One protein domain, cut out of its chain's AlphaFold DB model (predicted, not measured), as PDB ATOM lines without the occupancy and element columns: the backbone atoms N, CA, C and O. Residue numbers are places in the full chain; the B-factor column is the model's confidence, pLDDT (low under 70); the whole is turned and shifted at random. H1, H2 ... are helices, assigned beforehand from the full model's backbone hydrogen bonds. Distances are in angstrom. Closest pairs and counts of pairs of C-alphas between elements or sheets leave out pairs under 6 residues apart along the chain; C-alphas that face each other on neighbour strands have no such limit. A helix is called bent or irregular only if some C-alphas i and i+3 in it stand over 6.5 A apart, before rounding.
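This is residues 462 to 529 of the 550 residues of the protein "uncharacterized protein LOC109469774 isoform X2" of Branchiostoma belcheri (UniProt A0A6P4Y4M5). A long, straight helix, H1, makes most of the length of a thin rod; beyond its last residue the printed part turns back, and a shorter helix, H2, returns in a lopsided hairpin, overlapping H1 only near its end. A tail without a named element, residues 515 to 529, follows H2 and slants away from the line of H1 towards its end at residue 529, while residues 462 to 475 of H1 stick out free. The printed part has 68 residues, with two named helices in the order H1, H2 and no named strand; the class is all helix. The whole is extended, with a radius of gyration of the C-alphas of 17.2 A and spans of 59 by 19 by 16 A.

H1, residues 462 to 493, and H2, residues 501 to 514, form a helical hairpin across a short link of 7 residues. They only just touch, with 3 pairs of C-alphas within 8 A; the closest C-alphas are those of Ser 491 and Thr 511, 7.2 A apart. H1 touches H2 with residue 491 alone, and H2 touches H1 with residues 508 to 512 alone. Their lines stand at a shallow tilt of 14 degrees, opposite ways, and their centres are 27.6 A apart. Every O i to N i+4 pair in H1 is within hydrogen-bond range, against 8 of 10 in H2.

H1 begins at C-alpha 462, (43.595, -25.701, 44.589), and measures 46.2 A from first to last C-alpha. H2 measures 20.5 A and ends at C-alpha 514, (3.197, -21.572, 44.426); it is irregular, with C-alphas 502 and 505 7.1 A apart.

The two C-alphas farthest apart, those of Asp 462 and Pro 500, are 59.5 A apart. The printed part has no cut and no long link between named elements. The mean pLDDT of the printed part is 86.8, and residues 526 to 529 are under 70.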
ATOM      1  N   ASP A 462      44.684 -24.744  44.371       91.44
ATOM      2  CA  ASP A 462      43.595 -25.701  44.589       91.44
ATOM      3  C   ASP A 462      42.860 -25.455  45.907       91.44
ATOM      4  O   ASP A 462      41.633 -25.583  45.963       91.44
ATOM      5  N   ASP A 463      43.553 -24.984  46.940       90.31
ATOM      6  CA  ASP A 463      42.916 -24.570  48.189       90.31
ATOM      7  C   ASP A 463      42.204 -23.221  48.049       90.31
ATOM      8  O   ASP A 463      41.134 -23.026  48.631       90.31
ATOM      9  N   MET A 464      42.701 -22.316  47.198       88.19
ATOM     10  CA  MET A 464      41.942 -21.137  46.776       88.19
ATOM     11  C   MET A 464      40.653 -21.528  46.054       88.19
ATOM     12  O   MET A 464      39.600 -20.989  46.391       88.19
ATOM     13  N   ARG A 465      40.708 -22.470  45.103       90.56
ATOM     14  CA  ARG A 465      39.525 -22.966  44.377       90.56
ATOM     15  C   ARG A 465      38.505 -23.578  45.333       90.56
ATOM     16  O   ARG A 465      37.345 -23.187  45.269       90.56
ATOM     17  N   LYS A 466      38.931 -24.444  46.263       93.06
ATOM     18  CA  LYS A 466      38.057 -25.010  47.309       93.06
ATOM     19  C   LYS A 466      37.410 -23.907  48.152       93.06
ATOM     20  O   LYS A 466      36.186 -23.852  48.222       93.06
ATOM     21  N   LYS A 467      38.206 -22.988  48.722       92.25
ATOM     22  CA  LYS A 467      37.710 -21.862  49.542       92.25
ATOM     23  C   LYS A 467      36.704 -20.991  48.768       92.25
ATOM     24  O   LYS A 467      35.648 -20.666  49.303       92.25
ATOM     25  N   VAL A 468      36.982 -20.674  47.497       89.94
ATOM     26  CA  VAL A 468      36.061 -19.936  46.609       89.94
ATOM     27  C   VAL A 468      34.769 -20.720  46.363       89.94
ATOM     28  O   VAL A 468      33.690 -20.142  46.458       89.94
ATOM     29  N   SER A 469      34.843 -22.024  46.084       90.50
ATOM     30  CA  SER A 469      33.657 -22.868  45.900       90.50
ATOM     31  C   SER A 469      32.779 -22.910  47.154       90.50
ATOM     32  O   SER A 469      31.567 -22.737  47.039       90.50
ATOM     33  N   THR A 470      33.375 -23.056  48.341       94.00
ATOM     34  CA  THR A 470      32.657 -23.020  49.624       94.00
ATOM     35  C   THR A 470      31.973 -21.671  49.862       94.00
ATOM     36  O   THR A 470      30.811 -21.641  50.265       94.00
ATOM     37  N   GLU A 471      32.646 -20.552  49.578       93.38
ATOM     38  CA  GLU A 471      32.067 -19.219  49.793       93.38
ATOM     39  C   GLU A 471      30.956 -18.894  48.779       93.38
ATOM     40  O   GLU A 471      29.926 -18.316  49.131       93.38
ATOM     41  N   ILE A 472      31.108 -19.344  47.529       90.06
ATOM     42  CA  ILE A 472      30.047 -19.295  46.513       90.06
ATOM     43  C   ILE A 472      28.834 -20.120  46.964       90.06
ATOM     44  O   ILE A 472      27.700 -19.651  46.849       90.06
ATOM     45  N   GLU A 473      29.039 -21.329  47.490       91.81
ATOM     46  CA  GLU A 473      27.935 -22.161  47.969       91.81
ATOM     47  C   GLU A 473      27.222 -21.526  49.170       91.81
ATOM     48  O   GLU A 473      25.991 -21.433  49.165       91.81
ATOM     49  N   ARG A 474      27.977 -21.007  50.149       93.50
ATOM     50  CA  ARG A 474      27.449 -20.246  51.294       93.50
ATOM     51  C   ARG A 474      26.584 -19.070  50.831       93.50
ATOM     52  O   ARG A 474      25.471 -18.898  51.327       93.50
ATOM     53  N   TYR A 475      27.046 -18.309  49.839       92.44
ATOM     54  CA  TYR A 475      26.277 -17.218  49.238       92.44
ATOM     55  C   TYR A 475      24.959 -17.698  48.604       92.44
ATOM     56  O   TYR A 475      23.902 -17.111  48.847       92.44
ATOM     57  N   TYR A 476      24.978 -18.798  47.844       90.75
ATOM     58  CA  TYR A 476      23.756 -19.370  47.266       90.75
ATOM     59  C   TYR A 476      22.792 -19.922  48.322       90.75
ATOM     60  O   TYR A 476      21.582 -19.761  48.170       90.75
ATOM     61  N   GLN A 477      23.290 -20.539  49.397       92.69
ATOM     62  CA  GLN A 477      22.468 -20.926  50.548       92.69
ATOM     63  C   GLN A 477      21.824 -19.686  51.198       92.69
ATOM     64  O   GLN A 477      20.619 -19.686  51.442       92.69
ATOM     65  N   GLY A 478      22.576 -18.592  51.368       92.56
ATOM     66  CA  GLY A 478      22.050 -17.299  51.825       92.56
ATOM     67  C   GLY A 478      20.931 -16.748  50.933       92.56
ATOM     68  O   GLY A 478      19.872 -16.374  51.436       92.56
ATOM     69  N   LEU A 479      21.108 -16.771  49.606       90.00
ATOM     70  CA  LEU A 479      20.066 -16.367  48.651       90.00
ATOM     71  C   LEU A 479      18.813 -17.254  48.715       90.00
ATOM     72  O   LEU A 479      17.702 -16.731  48.619       90.00
ATOM     73  N   ARG A 480      18.965 -18.573  48.897       91.38
ATOM     74  CA  ARG A 480      17.829 -19.500  49.065       91.38
ATOM     75  C   ARG A 480      17.049 -19.201  50.346       91.38
ATOM     76  O   ARG A 480      15.835 -19.032  50.276       91.38
ATOM     77  N   LYS A 481      17.741 -19.041  51.480       93.75
ATOM     78  CA  LYS A 481      17.147 -18.643  52.770       93.75
ATOM     79  C   LYS A 481      16.406 -17.314  52.675       93.75
ATOM     80  O   LYS A 481      15.254 -17.217  53.083       93.75
ATOM     81  N   PHE A 482      17.034 -16.308  52.068       91.44
ATOM     82  CA  PHE A 482      16.415 -15.000  51.858       91.44
ATOM     83  C   PHE A 482      15.140 -15.082  51.007       91.44
ATOM     84  O   PHE A 482      14.146 -14.440  51.337       91.44
ATOM     85  N   ALA A 483      15.136 -15.894  49.945       89.31
ATOM     86  CA  ALA A 483      13.964 -16.081  49.093       89.31
ATOM     87  C   ALA A 483      12.802 -16.791  49.814       89.31
ATOM     88  O   ALA A 483      11.661 -16.360  49.662       89.31
ATOM     89  N   VAL A 484      13.076 -17.820  50.628       91.81
ATOM     90  CA  VAL A 484      12.052 -18.476  51.469       91.81
ATOM     91  C   VAL A 484      11.495 -17.493  52.505       91.81
ATOM     92  O   VAL A 484      10.282 -17.374  52.646       91.81
ATOM     93  N   ASN A 485      12.354 -16.710  53.168       93.19
ATOM     94  CA  ASN A 485      11.916 -15.703  54.141       93.19
ATOM     95  C   ASN A 485      11.088 -14.581  53.488       93.19
ATOM     96  O   ASN A 485      10.064 -14.179  54.033       93.19
ATOM     97  N   GLN A 486      11.477 -14.103  52.300       89.12
ATOM     98  CA  GLN A 486      10.676 -13.175  51.488       89.12
ATOM     99  C   GLN A 486       9.303 -13.764  51.148       89.12
ATOM    100  O   GLN A 486       8.295 -13.084  51.310       89.12
ATOM    101  N   ALA A 487       9.256 -15.026  50.711       89.06
ATOM    102  CA  ALA A 487       8.016 -15.715  50.379       89.06
ATOM    103  C   ALA A 487       7.097 -15.873  51.604       89.06
ATOM    104  O   ALA A 487       5.908 -15.573  51.515       89.06
ATOM    105  N   LYS A 488       7.656 -16.245  52.763       90.81
ATOM    106  CA  LYS A 488       6.923 -16.324  54.033       90.81
ATOM    107  C   LYS A 488       6.360 -14.959  54.440       90.81
ATOM    108  O   LYS A 488       5.147 -14.820  54.574       90.81
ATOM    109  N   ASN A 489       7.213 -13.936  54.504       89.69
ATOM    110  CA  ASN A 489       6.821 -12.558  54.820       89.69
ATOM    111  C   ASN A 489       5.776 -12.000  53.837       89.69
ATOM    112  O   ASN A 489       4.988 -11.137  54.206       89.69
ATOM    113  N   PHE A 490       5.786 -12.441  52.576       86.69
ATOM    114  CA  PHE A 490       4.774 -12.079  51.585       86.69
ATOM    115  C   PHE A 490       3.441 -12.786  51.859       86.69
ATOM    116  O   PHE A 490       2.408 -12.125  51.852       86.69
ATOM    117  N   SER A 491       3.457 -14.086  52.179       87.75
ATOM    118  CA  SER A 491       2.248 -14.825  52.571       87.75
ATOM    119  C   SER A 491       1.614 -14.320  53.874       87.75
ATOM    120  O   SER A 491       0.396 -14.315  53.981       87.75
ATOM    121  N   GLU A 492       2.418 -13.827  54.821       86.62
ATOM    122  CA  GLU A 492       1.945 -13.202  56.069       86.62
ATOM    123  C   GLU A 492       1.393 -11.777  55.852       86.62
ATOM    124  O   GLU A 492       0.567 -11.309  56.628       86.62
ATOM    125  N   LYS A 493       1.838 -11.072  54.798       83.56
ATOM    126  CA  LYS A 493       1.401  -9.701  54.453       83.56
ATOM    127  C   LYS A 493       0.260  -9.637  53.443       83.56
ATOM    128  O   LYS A 493      -0.213  -8.540  53.140       83.56
ATOM    129  N   LEU A 494      -0.155 -10.771  52.887       82.69
ATOM    130  CA  LEU A 494      -1.368 -10.856  52.086       82.69
ATOM    131  C   LEU A 494      -2.563 -10.728  53.030       82.69
ATOM    132  O   LEU A 494      -2.975 -11.689  53.667       82.69
ATOM    133  N   VAL A 495      -3.064  -9.499  53.148       70.50
ATOM    134  CA  VAL A 495      -4.199  -9.149  54.002       70.50
ATOM    135  C   VAL A 495      -5.426  -9.946  53.556       70.50
ATOM    136  O   VAL A 495      -5.896  -9.794  52.431       70.50
ATOM    137  N   PHE A 496      -5.930 -10.801  54.447       76.25
ATOM    138  CA  PHE A 496      -7.069 -11.688  54.189       76.25
ATOM    139  C   PHE A 496      -8.429 -10.972  54.228       76.25
ATOM    140  O   PHE A 496      -9.424 -11.575  53.849       76.25
ATOM    141  N   GLU A 497      -8.477  -9.702  54.646       77.88
ATOM    142  CA  GLU A 497      -9.708  -8.919  54.877       77.88
ATOM    143  C   GLU A 497     -10.632  -8.826  53.644       77.88
ATOM    144  O   GLU A 497     -11.848  -8.759  53.799       77.88
ATOM    145  N   ASP A 498     -10.077  -8.883  52.425       80.19
ATOM    146  CA  ASP A 498     -10.841  -8.878  51.165       80.19
ATOM    147  C   ASP A 498     -11.309 -10.290  50.716       80.19
ATOM    148  O   ASP A 498     -12.002 -10.422  49.704       80.19
ATOM    149  N   ILE A 499     -10.913 -11.366  51.412       84.56
ATOM    150  CA  ILE A 499     -11.177 -12.767  51.034       84.56
ATOM    151  C   ILE A 499     -12.217 -13.380  51.990       84.56
ATOM    152  O   ILE A 499     -11.937 -13.494  53.183       84.56
ATOM    153  N   PRO A 500     -13.380 -13.858  51.495       91.31
ATOM    154  CA  PRO A 500     -14.376 -14.533  52.328       91.31
ATOM    155  C   PRO A 500     -13.782 -15.715  53.101       91.31
ATOM    156  O   PRO A 500     -13.047 -16.510  52.514       91.31
ATOM    157  N   ASP A 501     -14.149 -15.875  54.375       92.06
ATOM    158  CA  ASP A 501     -13.553 -16.865  55.293       92.06
ATOM    159  C   ASP A 501     -13.508 -18.289  54.712       92.06
ATOM    160  O   ASP A 501     -12.482 -18.963  54.768       92.06
ATOM    161  N   GLN A 502     -14.579 -18.704  54.024       94.31
ATOM    162  CA  GLN A 502     -14.701 -20.006  53.343       94.31
ATOM    163  C   GLN A 502     -13.628 -20.271  52.265       94.31
ATOM    164  O   GLN A 502     -13.437 -21.411  51.844       94.31
ATOM    165  N   LEU A 503     -12.955 -19.228  51.774       90.44
ATOM    166  CA  LEU A 503     -11.919 -19.300  50.745       90.44
ATOM    167  C   LEU A 503     -10.512 -19.018  51.285       90.44
ATOM    168  O   LEU A 503      -9.551 -19.226  50.543       90.44
ATOM    169  N   GLN A 504     -10.359 -18.583  52.540       88.06
ATOM    170  CA  GLN A 504      -9.048 -18.247  53.105       88.06
ATOM    171  C   GLN A 504      -8.131 -19.476  53.182       88.06
ATOM    172  O   GLN A 504      -6.978 -19.387  52.763       88.06
ATOM    173  N   ASP A 505      -8.640 -20.640  53.597       89.19
ATOM    174  CA  ASP A 505      -7.864 -21.891  53.637       89.19
ATOM    175  C   ASP A 505      -7.406 -22.337  52.242       89.19
ATOM    176  O   ASP A 505      -6.222 -22.611  52.026       89.19
ATOM    177  N   ASN A 506      -8.317 -22.324  51.263       90.94
ATOM    178  CA  ASN A 506      -8.003 -22.627  49.864       90.94
ATOM    179  C   ASN A 506      -6.956 -21.648  49.310       90.94
ATOM    180  O   ASN A 506      -5.985 -22.059  48.672       90.94
ATOM    181  N   TYR A 507      -7.105 -20.352  49.598       88.94
ATOM    182  CA  TYR A 507      -6.150 -19.327  49.196       88.94
ATOM    183  C   TYR A 507      -4.778 -19.529  49.849       88.94
ATOM    184  O   TYR A 507      -3.754 -19.425  49.170       88.94
ATOM    185  N   GLN A 508      -4.726 -19.874  51.139       87.31
ATOM    186  CA  GLN A 508      -3.479 -20.217  51.818       87.31
ATOM    187  C   GLN A 508      -2.830 -21.463  51.212       87.31
ATOM    188  O   GLN A 508      -1.618 -21.468  51.009       87.31
ATOM    189  N   GLN A 509      -3.602 -22.513  50.923       89.31
ATOM    190  CA  GLN A 509      -3.096 -23.762  50.353       89.31
ATOM    191  C   GLN A 509      -2.507 -23.537  48.953       89.31
ATOM    192  O   GLN A 509      -1.374 -23.941  48.688       89.31
ATOM    193  N   VAL A 510      -3.228 -22.815  48.090       90.56
ATOM    194  CA  VAL A 510      -2.763 -22.397  46.758       90.56
ATOM    195  C   VAL A 510      -1.509 -21.524  46.871       90.56
ATOM    196  O   VAL A 510      -0.497 -21.800  46.226       90.56
ATOM    197  N   THR A 511      -1.522 -20.512  47.740       88.62
ATOM    198  CA  THR A 511      -0.371 -19.619  47.955       88.62
ATOM    199  C   THR A 511       0.859 -20.391  48.454       88.62
ATOM    200  O   THR A 511       1.962 -20.180  47.948       88.62
ATOM    201  N   LYS A 512       0.680 -21.355  49.370       87.56
ATOM    202  CA  LYS A 512       1.742 -22.255  49.858       87.56
ATOM    203  C   LYS A 512       2.272 -23.197  48.768       87.56
ATOM    204  O   LYS A 512       3.450 -23.538  48.809       87.56
ATOM    205  N   ALA A 513       1.448 -23.589  47.793       86.69
ATOM    206  CA  ALA A 513       1.861 -24.434  46.670       86.69
ATOM    207  C   ALA A 513       2.712 -23.685  45.623       86.69
ATOM    208  O   ALA A 513       3.623 -24.275  45.043       86.69
ATOM    209  N   TYR A 514       2.446 -22.392  45.392       88.12
ATOM    210  CA  TYR A 514       3.197 -21.572  44.426       88.12
ATOM    211  C   TYR A 514       4.428 -20.861  45.011       88.12
ATOM    212  O   TYR A 514       5.339 -20.501  44.261       88.12
ATOM    213  N   LEU A 515       4.480 -20.648  46.327       91.25
ATOM    214  CA  LEU A 515       5.619 -20.031  47.008       91.25
ATOM    215  C   LEU A 515       6.603 -21.085  47.549       91.25
ATOM    216  O   LEU A 515       6.165 -22.077  48.131       91.25
ATOM    217  N   PRO A 516       7.930 -20.876  47.431       90.25
ATOM    218  CA  PRO A 516       8.918 -21.829  47.930       90.25
ATOM    219  C   PRO A 516       8.890 -21.899  49.462       90.25
ATOM    220  O   PRO A 516       9.257 -20.947  50.147       90.25
ATOM    221  N   GLN A 517       8.499 -23.058  49.991       90.94
ATOM    222  CA  GLN A 517       8.427 -23.344  51.430       90.94
ATOM    223  C   GLN A 517       9.762 -23.848  51.996       90.94
ATOM    224  O   GLN A 517       9.982 -23.826  53.205       90.94
ATOM    225  N   ARG A 518      10.650 -24.359  51.133       93.50
ATOM    226  CA  ARG A 518      11.934 -24.965  51.511       93.50
ATOM    227  C   ARG A 518      13.056 -24.460  50.613       93.50
ATOM    228  O   ARG A 518      12.854 -24.234  49.422       93.50
ATOM    229  N   GLU A 519      14.265 -24.344  51.160       92.06
ATOM    230  CA  GLU A 519      15.435 -23.824  50.432       92.06
ATOM    231  C   GLU A 519      15.720 -24.591  49.132       92.06
ATOM    232  O   GLU A 519      16.059 -23.987  48.116       92.06
ATOM    233  N   ASN A 520      15.532 -25.914  49.135       90.69
ATOM    234  CA  ASN A 520      15.755 -26.777  47.973       90.69
ATOM    235  C   ASN A 520      14.745 -26.571  46.826       90.69
ATOM    236  O   ASN A 520      15.009 -27.019  45.713       90.69
ATOM    237  N   GLN A 521      13.623 -25.882  47.065       86.69
ATOM    238  CA  GLN A 521      12.656 -25.501  46.028       86.69
ATOM    239  C   GLN A 521      13.051 -24.196  45.310       86.69
ATOM    240  O   GLN A 521      12.528 -23.897  44.236       86.69
ATOM    241  N   VAL A 522      13.974 -23.404  45.871       86.25
ATOM    242  CA  VAL A 522      14.369 -22.108  45.304       86.25
ATOM    243  C   VAL A 522      15.424 -22.286  44.210       86.25
ATOM    244  O   VAL A 522      16.600 -22.547  44.480       86.25
ATOM    245  N   PHE A 523      15.030 -22.037  42.960       82.69
ATOM    246  CA  PHE A 523      15.959 -21.971  41.834       82.69
ATOM    247  C   PHE A 523      16.625 -20.589  41.729       82.69
ATOM    248  O   PHE A 523      16.065 -19.640  41.175       82.69
ATOM    249  N   VAL A 524      17.846 -20.465  42.253       76.50
ATOM    250  CA  VAL A 524      18.632 -19.223  42.175       76.50
ATOM    251  C   VAL A 524      19.431 -19.182  40.868       76.50
ATOM    252  O   VAL A 524      20.438 -19.870  40.720       76.50
ATOM    253  N   ILE A 525      19.014 -18.335  39.921       73.31
ATOM    254  CA  ILE A 525      19.797 -18.064  38.704       73.31
ATOM    255  C   ILE A 525      21.078 -17.312  39.083       73.31
ATOM    256  O   ILE A 525      21.029 -16.284  39.762       73.31
ATOM    257  N   ALA A 526      22.221 -17.808  38.607       66.94
ATOM    258  CA  ALA A 526      23.531 -17.262  38.932       66.94
ATOM    259  C   ALA A 526      23.658 -15.762  38.587       66.94
ATOM    260  O   ALA A 526      23.350 -15.365  37.457       66.94
ATOM    261  N   PRO A 527      24.142 -14.903  39.508       55.78
ATOM    262  CA  PRO A 527      24.060 -13.449  39.357       55.78
ATOM    263  C   PRO A 527      24.979 -12.883  38.267       55.78
ATOM    264  O   PRO A 527      24.745 -11.760  37.821       55.78
ATOM    265  N   TRP A 528      25.992 -13.644  37.834       59.72
ATOM    266  CA  TRP A 528      26.885 -13.297  36.722       59.72
ATOM    267  C   TRP A 528      26.262 -13.540  35.339       59.72
ATOM    268  O   TRP A 528      26.773 -13.036  34.338       59.72
ATOM    269  N   ILE A 529      25.143 -14.269  35.253       51.91
ATOM    270  CA  ILE A 529      24.370 -14.366  34.013       51.91
ATOM    271  C   ILE A 529      23.680 -13.014  33.809       51.91
ATOM    272  O   ILE A 529      22.754 -12.653  34.534       51.91
TER     273      ILE A 529